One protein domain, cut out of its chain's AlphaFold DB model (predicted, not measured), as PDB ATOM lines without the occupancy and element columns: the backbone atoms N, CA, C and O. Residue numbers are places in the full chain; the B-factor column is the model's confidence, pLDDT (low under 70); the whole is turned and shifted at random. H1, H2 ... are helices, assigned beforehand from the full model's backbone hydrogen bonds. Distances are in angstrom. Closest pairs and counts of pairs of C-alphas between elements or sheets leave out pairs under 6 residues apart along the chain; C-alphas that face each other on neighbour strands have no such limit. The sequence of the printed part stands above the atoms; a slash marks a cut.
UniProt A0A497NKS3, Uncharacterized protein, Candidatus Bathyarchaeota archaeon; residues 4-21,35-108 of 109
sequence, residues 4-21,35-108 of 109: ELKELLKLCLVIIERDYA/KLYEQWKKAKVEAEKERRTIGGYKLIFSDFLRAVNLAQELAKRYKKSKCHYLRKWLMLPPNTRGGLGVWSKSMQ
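What this domain is: This is residues 4 to 21 and 35 to 108 of the 109 residues of an uncharacterized protein of Candidatus Bathyarchaeota archaeon (UniProt A0A497NKS3). A long helix, H3, forms the spine of an elongated all-helix domain: H1 runs beside it, H4 folds back over its residues 67 to 75, and small H5 packs on its first turns. H2 runs outward from near the first residues of H1 and H3, making one end of the length. The 92 printed residues hold five named helices, H1 to H5 in chain order, and no named strand. The whole is only just compact, close to loose, with a radius of gyration of the C-alphas of 14.3 A and spans of 48 by 26 by 16 A.

Where its parts are: H1, residues 4 to 21, begins at C-alpha 4 (178.987, 252.917, 201.407) and is 23.9 A long. H2, residues 35 to 49, is 21.8 A long. H3, residues 58 to 78, is 30.2 A long. H4 is residues 82 to 91, 14.6 A. H5, residues 102 to 106, ends at C-alpha 106 (172.644, 241.614, 185.851).

How they stand to each other: H3 is the hub. With residues 8 to 12 alone, H1 touches it, the same way at a shallow tilt of 15 degrees; the closest C-alphas, of Leu 8 and Phe 61, are 6.5 A apart. H4 touches H3, opposite ways at a steep tilt of 46 degrees, closest at the C-alphas of Ala 71 and Lys 82, 5.0 A. H5 touches residues 59 to 63 of H3, closest at the C-alphas of Leu 59 and Ser 104, 5.0 A. H2 is close to H3 but not clearly touching, with the closest C-alphas, of Leu 36 and Ile 60, 7.0 A apart. H2 and H4 are apart. In H2, H3, H4 and H5 every O i to N i+4 pair is within hydrogen-bond range; in H1, 12 of 14 are.

The domain as a whole: The C-alphas farthest apart, of Lys 49 and Lys 79, are 48.4 A apart. Residues 22 to 34 are not printed, and C-alphas 21 and 35 are 21.5 A apart across the cut. Of the links printed whole, H3 to H4 is tight, H2 to H3 and H4 to H5 are short, and none is long. Mean pLDDT of the printed part is 89.4, with residues 106 to 108 under 70.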
ATOM      1  N   GLU A   4     179.393 254.200 202.003       93.50
ATOM      2  CA  GLU A   4     178.987 252.917 201.407       93.50
ATOM      3  C   GLU A   4     180.189 252.232 200.735       93.50
ATOM      4  O   GLU A   4     180.413 251.026 200.870       93.50
ATOM      5  N   LEU A   5     181.039 253.019 200.063       95.19
ATOM      6  CA  LEU A   5     182.271 252.522 199.451       95.19
ATOM      7  C   LEU A   5     183.308 252.098 200.498       95.19
ATOM      8  O   LEU A   5     183.998 251.096 200.297       95.19
ATOM      9  N   LYS A   6     183.444 252.842 201.604       95.88
ATOM     10  CA  LYS A   6     184.343 252.468 202.711       95.88
ATOM     11  C   LYS A   6     183.944 251.118 203.299       95.88
ATOM     12  O   LYS A   6     184.812 250.263 203.475       95.88
ATOM     13  N   GLU A   7     182.656 250.921 203.567       95.19
ATOM     14  CA  GLU A   7     182.116 249.661 204.081       95.19
ATOM     15  C   GLU A   7     182.378 248.510 203.099       95.19
ATOM     16  O   GLU A   7     182.963 247.490 203.471       95.19
ATOM     17  N   LEU A   8     182.034 248.704 201.821       95.38
ATOM     18  CA  LEU A   8     182.226 247.711 200.764       95.38
ATOM     19  C   LEU A   8     183.701 247.292 200.632       95.38
ATOM     20  O   LEU A   8     184.017 246.103 200.546       95.38
ATOM     21  N   LEU A   9     184.613 248.269 200.648       96.62
ATOM     22  CA  LEU A   9     186.051 248.020 200.604       96.62
ATOM     23  C   LEU A   9     186.530 247.282 201.850       96.62
ATOM     24  O   LEU A   9     187.282 246.323 201.712       96.62
ATOM     25  N   LYS A  10     186.093 247.686 203.047       96.31
ATOM     26  CA  LYS A  10     186.468 247.015 204.298       96.31
ATOM     27  C   LYS A  10     186.103 245.531 204.245       96.31
ATOM     28  O   LYS A  10     186.964 244.690 204.489       96.31
ATOM     29  N   LEU A  11     184.871 245.210 203.851       95.50
ATOM     30  CA  LEU A  11     184.398 243.828 203.747       95.50
ATOM     31  C   LEU A  11     185.216 243.005 202.742       95.50
ATOM     32  O   LEU A  11     185.662 241.902 203.058       95.50
ATOM     33  N   CYS A  12     185.460 243.543 201.543       95.88
ATOM     34  CA  CYS A  12     186.217 242.827 200.515       95.88
ATOM     35  C   CYS A  12     187.689 242.637 200.914       95.88
ATOM     36  O   CYS A  12     188.261 241.569 200.701       95.88
ATOM     37  N   LEU A  13     188.316 243.667 201.488       96.00
ATOM     38  CA  LEU A  13     189.740 243.649 201.816       96.00
ATOM     39  C   LEU A  13     190.058 242.732 202.996       96.00
ATOM     40  O   LEU A  13     191.089 242.072 202.938       96.00
ATOM     41  N   VAL A  14     189.170 242.600 203.988       96.69
ATOM     42  CA  VAL A  14     189.339 241.625 205.084       96.69
ATOM     43  C   VAL A  14     189.468 240.198 204.544       96.69
ATOM     44  O   VAL A  14     190.344 239.450 204.971       96.69
ATOM     45  N   ILE A  15     188.649 239.820 203.558       95.38
ATOM     46  CA  ILE A  15     188.725 238.489 202.930       95.38
ATOM     47  C   ILE A  15     190.036 238.323 202.163       95.38
ATOM     48  O   ILE A  15     190.667 237.267 202.223       95.38
ATOM     49  N   ILE A  16     190.471 239.363 201.446       96.12
ATOM     50  CA  ILE A  16     191.739 239.313 200.717       96.12
ATOM     51  C   ILE A  16     192.922 239.199 201.667       96.12
ATOM     52  O   ILE A  16     193.813 238.405 201.405       96.12
ATOM     53  N   GLU A  17     192.932 239.947 202.761       95.19
ATOM     54  CA  GLU A  17     193.999 239.888 203.758       95.19
ATOM     55  C   GLU A  17     194.037 238.531 204.457       95.19
ATOM     56  O   GLU A  17     195.106 237.945 204.585       95.19
ATOM     57  N   ARG A  18     192.881 237.977 204.835       94.12
ATOM     58  CA  ARG A  18     192.825 236.684 205.521       94.12
ATOM     59  C   ARG A  18     193.174 235.514 204.603       94.12
ATOM     60  O   ARG A  18     193.981 234.661 204.959       94.12
ATOM     61  N   ASP A  19     192.570 235.468 203.415       92.94
ATOM     62  CA  ASP A  19     192.560 234.253 202.596       92.94
ATOM     63  C   ASP A  19     193.453 234.354 201.349       92.94
ATOM     64  O   ASP A  19     193.797 233.324 200.762       92.94
ATOM     65  N   TYR A  20     193.832 235.564 200.927       93.44
ATOM     66  CA  TYR A  20     194.563 235.832 199.679       93.44
ATOM     67  C   TYR A  20     195.782 236.754 199.867       93.44
ATOM     68  O   TYR A  20     196.330 237.222 198.866       93.44
ATOM     69  N   ALA A  21     196.257 236.984 201.100       92.12
ATOM     70  CA  ALA A  21     197.468 237.763 201.374       92.12
ATOM     71  C   ALA A  21     198.664 237.382 200.478       92.12
ATOM     72  O   ALA A  21     199.206 238.281 199.826       92.12
ATOM     73  N   LYS A  35     185.745 250.773 190.913       92.94
ATOM     74  CA  LYS A  35     185.173 250.858 189.561       92.94
ATOM     75  C   LYS A  35     183.730 250.347 189.497       92.94
ATOM     76  O   LYS A  35     182.905 250.931 188.799       92.94
ATOM     77  N   LEU A  36     183.415 249.246 190.183       92.56
ATOM     78  CA  LEU A  36     182.054 248.700 190.215       92.56
ATOM     79  C   LEU A  36     181.095 249.616 190.976       92.56
ATOM     80  O   LEU A  36     179.977 249.830 190.517       92.56
ATOM     81  N   TYR A  37     181.548 250.200 192.084       94.12
ATOM     82  CA  TYR A  37     180.759 251.147 192.863       94.12
ATOM     83  C   TYR A  37     180.458 252.430 192.078       94.12
ATOM     84  O   TYR A  37     179.316 252.875 192.032       94.12
ATOM     85  N   GLU A  38     181.442 252.986 191.368       93.56
ATOM     86  CA  GLU A  38     181.232 254.136 190.477       93.56
ATOM     87  C   GLU A  38     180.226 253.829 189.360       93.56
ATOM     88  O   GLU A  38     179.386 254.664 189.027       93.56
ATOM     89  N   GLN A  39     180.291 252.626 188.782       91.62
ATOM     90  CA  GLN A  39     179.325 252.183 187.774       91.62
ATOM     91  C   GLN A  39     177.920 252.037 188.359       91.62
ATOM     92  O   GLN A  39     176.958 252.439 187.711       91.62
ATOM     93  N   TRP A  40     177.805 251.507 189.576       92.00
ATOM     94  CA  TRP A  40     176.538 251.425 190.293       92.00
ATOM     95  C   TRP A  40     175.962 252.815 190.592       92.00
ATOM     96  O   TRP A  40     174.792 253.043 190.313       92.00
ATOM     97  N   LYS A  41     176.777 253.780 191.046       93.38
ATOM     98  CA  LYS A  41     176.318 255.162 191.277       93.38
ATOM     99  C   LYS A  41     175.756 255.803 190.014       93.38
ATOM    100  O   LYS A  41     174.707 256.433 190.069       93.38
ATOM    101  N   LYS A  42     176.433 255.625 188.876       92.50
ATOM    102  CA  LYS A  42     175.936 256.117 187.581       92.50
ATOM    103  C   LYS A  42     174.605 255.463 187.210       92.50
ATOM    104  O   LYS A  42     173.678 256.169 186.841       92.50
ATOM    105  N   ALA A  43     174.496 254.143 187.364       90.50
ATOM    106  CA  ALA A  43     173.256 253.418 187.096       90.50
ATOM    107  C   ALA A  43     172.107 253.862 188.018       90.50
ATOM    108  O   ALA A  43     170.985 254.007 187.551       90.50
ATOM    109  N   LYS A  44     172.392 254.132 189.301       91.38
ATOM    110  CA  LYS A  44     171.406 254.627 190.271       91.38
ATOM    111  C   LYS A  44     170.816 255.965 189.829       91.38
ATOM    112  O   LYS A  44     169.603 256.099 189.782       91.38
ATOM    113  N   VAL A  45     171.676 256.913 189.452       93.44
ATOM    114  CA  VAL A  45     171.254 258.244 188.990       93.44
ATOM    115  C   VAL A  45     170.397 258.155 187.724       93.44
ATOM    116  O   VAL A  45     169.390 258.849 187.625       93.44
ATOM    117  N   GLU A  46     170.764 257.309 186.758       92.50
ATOM    118  CA  GLU A  46     169.946 257.133 185.549       92.50
ATOM    119  C   GLU A  46     168.606 256.450 185.850       92.50
ATOM    120  O   GLU A  46     167.568 256.911 185.385       92.50
ATOM    121  N   ALA A  47     168.593 255.424 186.702       89.94
ATOM    122  CA  ALA A  47     167.356 254.760 187.101       89.94
ATOM    123  C   ALA A  47     166.395 255.710 187.835       89.94
ATOM    124  O   ALA A  47     165.201 255.714 187.541       89.94
ATOM    125  N   GLU A  48     166.910 256.570 188.720       92.50
ATOM    126  CA  GLU A  48     166.119 257.594 189.414       92.50
ATOM    127  C   GLU A  48     165.449 258.567 188.426       92.50
ATOM    128  O   GLU A  48     164.262 258.864 188.575       92.50
ATOM    129  N   LYS A  49     166.157 259.005 187.370       94.19
ATOM    130  CA  LYS A  49     165.575 259.842 186.299       94.19
ATOM    131  C   LYS A  49     164.455 259.124 185.549       94.19
ATOM    132  O   LYS A  49     163.457 259.738 185.184       94.19
ATOM    133  N   GLU A  50     164.617 257.824 185.334       94.00
ATOM    134  CA  GLU A  50     163.666 256.969 184.621       94.00
ATOM    135  C   GLU A  50     162.548 256.423 185.530       94.00
ATOM    136  O   GLU A  50     161.732 255.621 185.075       94.00
ATOM    137  N   ARG A  51     162.493 256.845 186.807       91.88
ATOM    138  CA  ARG A  51     161.570 256.335 187.841       91.88
ATOM    139  C   ARG A  51     161.627 254.810 188.004       91.88
ATOM    140  O   ARG A  51     160.625 254.177 188.337       91.88
ATOM    141  N   ARG A  52     162.800 254.222 187.768       89.25
ATOM    142  CA  ARG A  52     163.099 252.808 188.005       89.25
ATOM    143  C   ARG A  52     163.924 252.648 189.275       89.25
ATOM    144  O   ARG A  52     164.609 253.564 189.723       89.25
ATOM    145  N   THR A  53     163.888 251.451 189.837       85.00
ATOM    146  CA  THR A  53     164.776 251.041 190.923       85.00
ATOM    147  C   THR A  53     165.923 250.203 190.373       85.00
ATOM    148  O   THR A  53     165.799 249.590 189.319       85.00
ATOM    149  N   ILE A  54     167.044 250.163 191.090       87.56
ATOM    150  CA  ILE A  54     168.101 249.174 190.858       87.56
ATOM    151  C   ILE A  54     168.473 248.511 192.180       87.56
ATOM    152  O   ILE A  54     168.285 249.084 193.255       87.56
ATOM    153  N   GLY A  55     169.063 247.319 192.105       86.12
ATOM    154  CA  GLY A  55     169.603 246.639 193.276       86.12
ATOM    155  C   GLY A  55     170.677 247.457 194.013       86.12
ATOM    156  O   GLY A  55     171.382 248.281 193.427       86.12
ATOM    157  N   GLY A  56     170.815 247.229 195.321       90.12
ATOM    158  CA  GLY A  56     171.736 247.983 196.179       90.12
ATOM    159  C   GLY A  56     173.224 247.670 195.956       90.12
ATOM    160  O   GLY A  56     173.591 246.603 195.460       90.12
ATOM    161  N   TYR A  57     174.108 248.568 196.412       90.12
ATOM    162  CA  TYR A  57     175.571 248.441 196.268       90.12
ATOM    163  C   TYR A  57     176.143 247.144 196.876       90.12
ATOM    164  O   TYR A  57     177.164 246.632 196.412       90.12
ATOM    165  N   LYS A  58     175.464 246.557 197.874       92.31
ATOM    166  CA  LYS A  58     175.837 245.282 198.516       92.31
ATOM    167  C   LYS A  58     175.849 244.085 197.554       92.31
ATOM    168  O   LYS A  58     176.509 243.080 197.832       92.31
ATOM    169  N   LEU A  59     175.203 244.191 196.390       91.75
ATOM    170  CA  LEU A  59     175.309 243.186 195.328       91.75
ATOM    171  C   LEU A  59     176.745 243.046 194.800       91.75
ATOM    172  O   LEU A  59     177.145 241.952 194.408       91.75
ATOM    173  N   ILE A  60     177.553 244.111 194.856       93.62
ATOM    174  CA  ILE A  60     178.978 244.059 194.496       93.62
ATOM    175  C   ILE A  60     179.739 243.130 195.453       93.62
ATOM    176  O   ILE A  60     180.550 242.316 195.011       93.62
ATOM    177  N   PHE A  61     179.455 243.209 196.758       94.69
ATOM    178  CA  PHE A  61     180.067 242.327 197.755       94.69
ATOM    179  C   PHE A  61     179.613 240.875 197.584       94.69
ATOM    180  O   PHE A  61     180.429 239.959 197.653       94.69
ATOM    181  N   SER A  62     178.331 240.664 197.290       92.56
ATOM    182  CA  SER A  62     177.787 239.326 197.027       92.56
ATOM    183  C   SER A  62     178.459 238.672 195.812       92.56
ATOM    184  O   SER A  62     178.866 237.512 195.870       92.56
ATOM    185  N   ASP A  63     178.663 239.431 194.728       92.31
ATOM    186  CA  ASP A  63     179.391 238.945 193.550       92.31
ATOM    187  C   ASP A  63     180.878 238.685 193.852       92.31
ATOM    188  O   ASP A  63     181.459 237.707 193.376       92.31
ATOM    189  N   PHE A  64     181.496 239.509 194.703       94.69
ATOM    190  CA  PHE A  64     182.856 239.275 195.188       94.69
ATOM    191  C   PHE A  64     182.975 237.974 195.991       94.69
ATOM    192  O   PHE A  64     183.866 237.173 195.708       94.69
ATOM    193  N   LEU A  65     182.058 237.707 196.926       94.06
ATOM    194  CA  LEU A  65     182.016 236.448 197.675       94.06
ATOM    195  C   LEU A  65     181.831 235.240 196.757       94.06
ATOM    196  O   LEU A  65     182.551 234.250 196.882       94.06
ATOM    197  N   ARG A  66     180.919 235.338 195.785       92.00
ATOM    198  CA  ARG A  66     180.726 234.303 194.764       92.00
ATOM    199  C   ARG A  66     182.025 234.024 194.004       92.00
ATOM    200  O   ARG A  66     182.377 232.865 193.803       92.00
ATOM    201  N   ALA A  67     182.751 235.068 193.597       92.50
ATOM    202  CA  ALA A  67     184.046 234.919 192.941       92.50
ATOM    203  C   ALA A  67     185.087 234.272 193.871       92.50
ATOM    204  O   ALA A  67     185.811 233.382 193.446       92.50
ATOM    205  N   VAL A  68     185.151 234.645 195.148       93.94
ATOM    206  CA  VAL A  68     186.053 233.995 196.115       93.94
ATOM    207  C   VAL A  68     185.743 232.500 196.248       93.94
ATOM    208  O   VAL A  68     186.647 231.676 196.090       93.94
ATOM    209  N   ASN A  69     184.475 232.139 196.446       92.94
ATOM    210  CA  ASN A  69     184.049 230.746 196.595       92.94
ATOM    211  C   ASN A  69     184.371 229.924 195.342       92.94
ATOM    212  O   ASN A  69     185.007 228.873 195.428       92.94
ATOM    213  N   LEU A  70     184.050 230.453 194.159       91.75
ATOM    214  CA  LEU A  70     184.335 229.772 192.900       91.75
ATOM    215  C   LEU A  70     185.848 229.595 192.681       91.75
ATOM    216  O   LEU A  70     186.281 228.576 192.146       91.75
ATOM    217  N   ALA A  71     186.683 230.550 193.109       92.62
ATOM    218  CA  ALA A  71     188.140 230.419 193.003       92.62
ATOM    219  C   ALA A  71     188.658 229.268 193.871       92.62
ATOM    220  O   ALA A  71     189.583 228.565 193.463       92.62
ATOM    221  N   GLN A  72     188.074 229.077 195.055       92.62
ATOM    222  CA  GLN A  72     188.423 227.979 195.952       92.62
ATOM    223  C   GLN A  72     187.970 226.626 195.392       92.62
ATOM    224  O   GLN A  72     188.753 225.677 195.388       92.62
ATOM    225  N   GLU A  73     186.746 226.532 194.875       92.94
ATOM    226  CA  GLU A  73     186.222 225.304 194.265       92.94
ATOM    227  C   GLU A  73     187.034 224.877 193.039       92.94
ATOM    228  O   GLU A  73     187.441 223.719 192.924       92.94
ATOM    229  N   LEU A  74     187.340 225.820 192.142       92.56
ATOM    230  CA  LEU A  74     188.156 225.537 190.963       92.56
ATOM    231  C   LEU A  74     189.588 225.148 191.337       92.56
ATOM    232  O   LEU A  74     190.162 224.268 190.698       92.56
ATOM    233  N   ALA A  75     190.152 225.751 192.386       93.06
ATOM    234  CA  ALA A  75     191.465 225.360 192.887       93.06
ATOM    235  C   ALA A  75     191.484 223.900 193.358       93.06
ATOM    236  O   ALA A  75     192.385 223.151 192.979       93.06
ATOM    237  N   LYS A  76     190.453 223.476 194.105       91.31
ATOM    238  CA  LYS A  76     190.286 222.079 194.534       91.31
ATOM    239  C   LYS A  76     190.135 221.134 193.339       91.31
ATOM    240  O   LYS A  76     190.771 220.086 193.305       91.31
ATOM    241  N   ARG A  77     189.327 221.513 192.343       93.25
ATOM    242  CA  ARG A  77     189.009 220.659 191.188       93.25
ATOM    243  C   ARG A  77     190.167 220.495 190.203       93.25
ATOM    244  O   ARG A  77     190.359 219.411 189.665       93.25
ATOM    245  N   TYR A  78     190.915 221.562 189.938       91.75
ATOM    246  CA  TYR A  78     191.871 221.613 188.825       91.75
ATOM    247  C   TYR A  78     193.335 221.747 189.268       91.75
ATOM    248  O   TYR A  78     194.199 221.995 188.429       91.75
ATOM    249  N   LYS A  79     193.624 221.608 190.570       86.12
ATOM    250  CA  LYS A  79     194.976 221.672 191.165       86.12
ATOM    251  C   LYS A  79     195.771 222.947 190.819       86.12
ATOM    252  O   LYS A  79     196.995 222.963 190.900       86.12
ATOM    253  N   LYS A  80     195.090 224.039 190.450       88.56
ATOM    254  CA  LYS A  80     195.690 225.376 190.282       88.56
ATOM    255  C   LYS A  80     195.457 226.218 191.532       88.56
ATOM    256  O   LYS A  80     194.496 226.008 192.261       88.56
ATOM    257  N   SER A  81     196.305 227.218 191.766       91.81
ATOM    258  CA  SER A  81     196.143 228.116 192.917       91.81
ATOM    259  C   SER A  81     194.839 228.922 192.840       91.81
ATOM    260  O   SER A  81     194.506 229.485 191.797       91.81
ATOM    261  N   LYS A  82     194.143 229.085 193.973       91.94
ATOM    262  CA  LYS A  82     192.987 229.996 194.096       91.94
ATOM    263  C   LYS A  82     193.322 231.441 193.689       91.94
ATOM    264  O   LYS A  82     192.459 232.141 193.163       91.94
ATOM    265  N   CYS A  83     194.582 231.866 193.852       93.19
ATOM    266  CA  CYS A  83     195.064 233.173 193.396       93.19
ATOM    267  C   CYS A  83     194.914 233.337 191.873       93.19
ATOM    268  O   CYS A  83     194.531 234.406 191.405       93.19
ATOM    269  N   HIS A  84     195.197 232.276 191.105       92.44
ATOM    270  CA  HIS A  84     195.116 232.285 189.642       92.44
ATOM    271  C   HIS A  84     193.690 232.583 189.170       92.44
ATOM    272  O   HIS A  84     193.484 233.450 188.321       92.44
ATOM    273  N   TYR A  85     192.701 231.903 189.754       92.50
ATOM    274  CA  TYR A  85     191.298 232.072 189.384       92.50
ATOM    275  C   TYR A  85     190.760 233.452 189.753       92.50
ATOM    276  O   TYR A  85     190.175 234.123 188.903       92.50
ATOM    277  N   LEU A  86     191.025 233.914 190.979       92.75
ATOM    278  CA  LEU A  86     190.551 235.226 191.407       92.75
ATOM    279  C   LEU A  86     191.191 236.352 190.579       92.75
ATOM    280  O   LEU A  86     190.481 237.239 190.107       92.75
ATOM    281  N   ARG A  87     192.506 236.284 190.313       93.19
ATOM    282  CA  ARG A  87     193.199 237.251 189.444       93.19
ATOM    283  C   ARG A  87     192.600 237.283 188.041       93.19
ATOM    284  O   ARG A  87     192.323 238.363 187.526       93.19
ATOM    285  N   LYS A  88     192.343 236.114 187.443       90.19
ATOM    286  CA  LYS A  88     191.716 236.016 186.118       90.19
ATOM    287  C   LYS A  88     190.395 236.789 186.074       90.19
ATOM    288  O   LYS A  88     190.183 237.574 185.157       90.19
ATOM    289  N   TRP A  89     189.525 236.625 187.069       89.88
ATOM    290  CA  TRP A  89     188.226 237.312 187.087       89.88
ATOM    291  C   TRP A  89     188.294 238.803 187.406       89.88
ATOM    292  O   TRP A  89     187.446 239.556 186.922       89.88
ATOM    293  N   LEU A  90     189.297 239.241 188.172       89.88
ATOM    294  CA  LEU A  90     189.579 240.665 188.381       89.88
ATOM    295  C   LEU A  90     189.991 241.362 187.076       89.88
ATOM    296  O   LEU A  90     189.630 242.521 186.864       89.88
ATOM    297  N   MET A  91     190.707 240.649 186.200       87.88
ATOM    298  CA  MET A  91     191.174 241.158 184.907       87.88
ATOM    299  C   MET A  91     190.097 241.171 183.821       87.88
ATOM    300  O   MET A  91     190.128 242.039 182.950       87.88
ATOM    301  N   LEU A  92     189.138 240.238 183.854       85.94
ATOM    302  CA  LEU A  92     188.040 240.235 182.886       85.94
ATOM    303  C   LEU A  92     187.228 241.533 182.983       85.94
ATOM    304  O   LEU A  92     187.105 242.083 184.074       85.94
ATOM    305  N   PRO A  93     186.629 242.041 181.901       81.88
ATOM    306  CA  PRO A  93     185.661 243.129 181.989       81.88
ATOM    307  C   PRO A  93     184.455 242.782 182.892       81.88
ATOM    308  O   PRO A  93     184.073 241.613 182.980       81.88
ATOM    309  N   PRO A  94     183.823 243.766 183.567       72.31
ATOM    310  CA  PRO A  94     182.670 243.527 184.444       72.31
ATOM    311  C   PRO A  94     181.442 242.911 183.770       72.31
ATOM    312  O   PRO A  94     180.541 242.480 184.465       72.31
ATOM    313  N   ASN A  95     181.363 242.916 182.443       74.88
ATOM    314  CA  ASN A  95     180.267 242.361 181.646       74.88
ATOM    315  C   ASN A  95     180.623 241.017 180.989       74.88
ATOM    316  O   ASN A  95     179.775 240.397 180.355       74.88
ATOM    317  N   THR A  96     181.864 240.547 181.119       79.31
ATOM    318  CA  THR A  96     182.287 239.272 180.535       79.31
ATOM    319  C   THR A  96     181.938 238.135 181.474       79.31
ATOM    320  O   THR A  96     182.395 238.144 182.612       79.31
ATOM    321  N   ARG A  97     181.191 237.127 181.002       73.19
ATOM    322  CA  ARG A  97     180.790 235.952 181.796       73.19
ATOM    323  C   ARG A  97     181.952 235.415 182.645       73.19
ATOM    324  O   ARG A  97     183.017 235.079 182.134       73.19
ATOM    325  N   GLY A  98     181.729 235.348 183.957       73.00
ATOM    326  CA  GLY A  98     182.725 234.925 184.944       73.00
ATOM    327  C   GLY A  98     183.555 236.057 185.558       73.00
ATOM    328  O   GLY A  98     184.140 235.842 186.610       73.00
ATOM    329  N   GLY A  99     183.582 237.258 184.977       81.62
ATOM    330  CA  GLY A  99     184.262 238.424 185.542       81.62
ATOM    331  C   GLY A  99     183.617 238.942 186.830       81.62
ATOM    332  O   GLY A  99     182.422 238.761 187.066       81.62
ATOM    333  N   LEU A 100     184.414 239.620 187.664       84.75
ATOM    334  CA  LEU A 100     183.902 240.266 188.874       84.75
ATOM    335  C   LEU A 100     183.079 241.511 188.503       84.75
ATOM    336  O   LEU A 100     183.634 242.462 187.946       84.75
ATOM    337  N   GLY A 101     181.787 241.526 188.808       81.12
ATOM    338  CA  GLY A 101     180.847 242.604 188.497       81.12
ATOM    339  C   GLY A 101     179.698 242.202 187.569       81.12
ATOM    340  O   GLY A 101     178.747 242.972 187.423       81.12
ATOM    341  N   VAL A 102     179.772 241.016 186.953       82.06
ATOM    342  CA  VAL A 102     178.762 240.525 185.996       82.06
ATOM    343  C   VAL A 102     177.417 240.378 186.680       82.06
ATOM    344  O   VAL A 102     176.408 240.839 186.158       82.06
ATOM    345  N   TRP A 103     177.419 239.785 187.873       76.06
ATOM    346  CA  TRP A 103     176.189 239.469 188.588       76.06
ATOM    347  C   TRP A 103     175.611 240.699 189.277       76.06
ATOM    348  O   TRP A 103     174.406 240.926 189.233       76.06
ATOM    349  N   SER A 104     176.470 241.562 189.830       79.75
ATOM    350  CA  SER A 104     176.016 242.831 190.412       79.75
ATOM    351  C   SER A 104     175.390 243.778 189.383       79.75
ATOM    352  O   SER A 104     174.646 244.680 189.754       79.75
ATOM    353  N   LYS A 105     175.705 243.595 188.095       73.50
ATOM    354  CA  LYS A 105     175.080 244.338 186.997       73.50
ATOM    355  C   LYS A 105     173.826 243.665 186.462       73.50
ATOM    356  O   LYS A 105     172.867 244.363 186.175       73.50
ATOM    357  N   SER A 106     173.820 242.339 186.340       66.75
ATOM    358  CA  SER A 106     172.644 241.614 185.851       66.75
ATOM    359  C   SER A 106     171.473 241.636 186.833       66.75
ATOM    360  O   SER A 106     170.349 241.427 186.416       66.75
ATOM    361  N   MET A 107     171.715 241.873 188.126       60.78
ATOM    362  CA  MET A 107     170.670 241.979 189.155       60.78
ATOM    363  C   MET A 107     170.102 243.405 189.323       60.78
ATOM    364  O   MET A 107     169.443 243.696 190.317       60.78
ATOM    365  N   GLN A 108     170.377 244.316 188.385       59.91
ATOM    366  CA  GLN A 108     169.767 245.649 188.331       59.91
ATOM    367  C   GLN A 108     168.446 245.543 187.555       59.91
ATOM    368  O   GLN A 108     168.413 245.822 186.360       59.91
TER     369      GLN A 108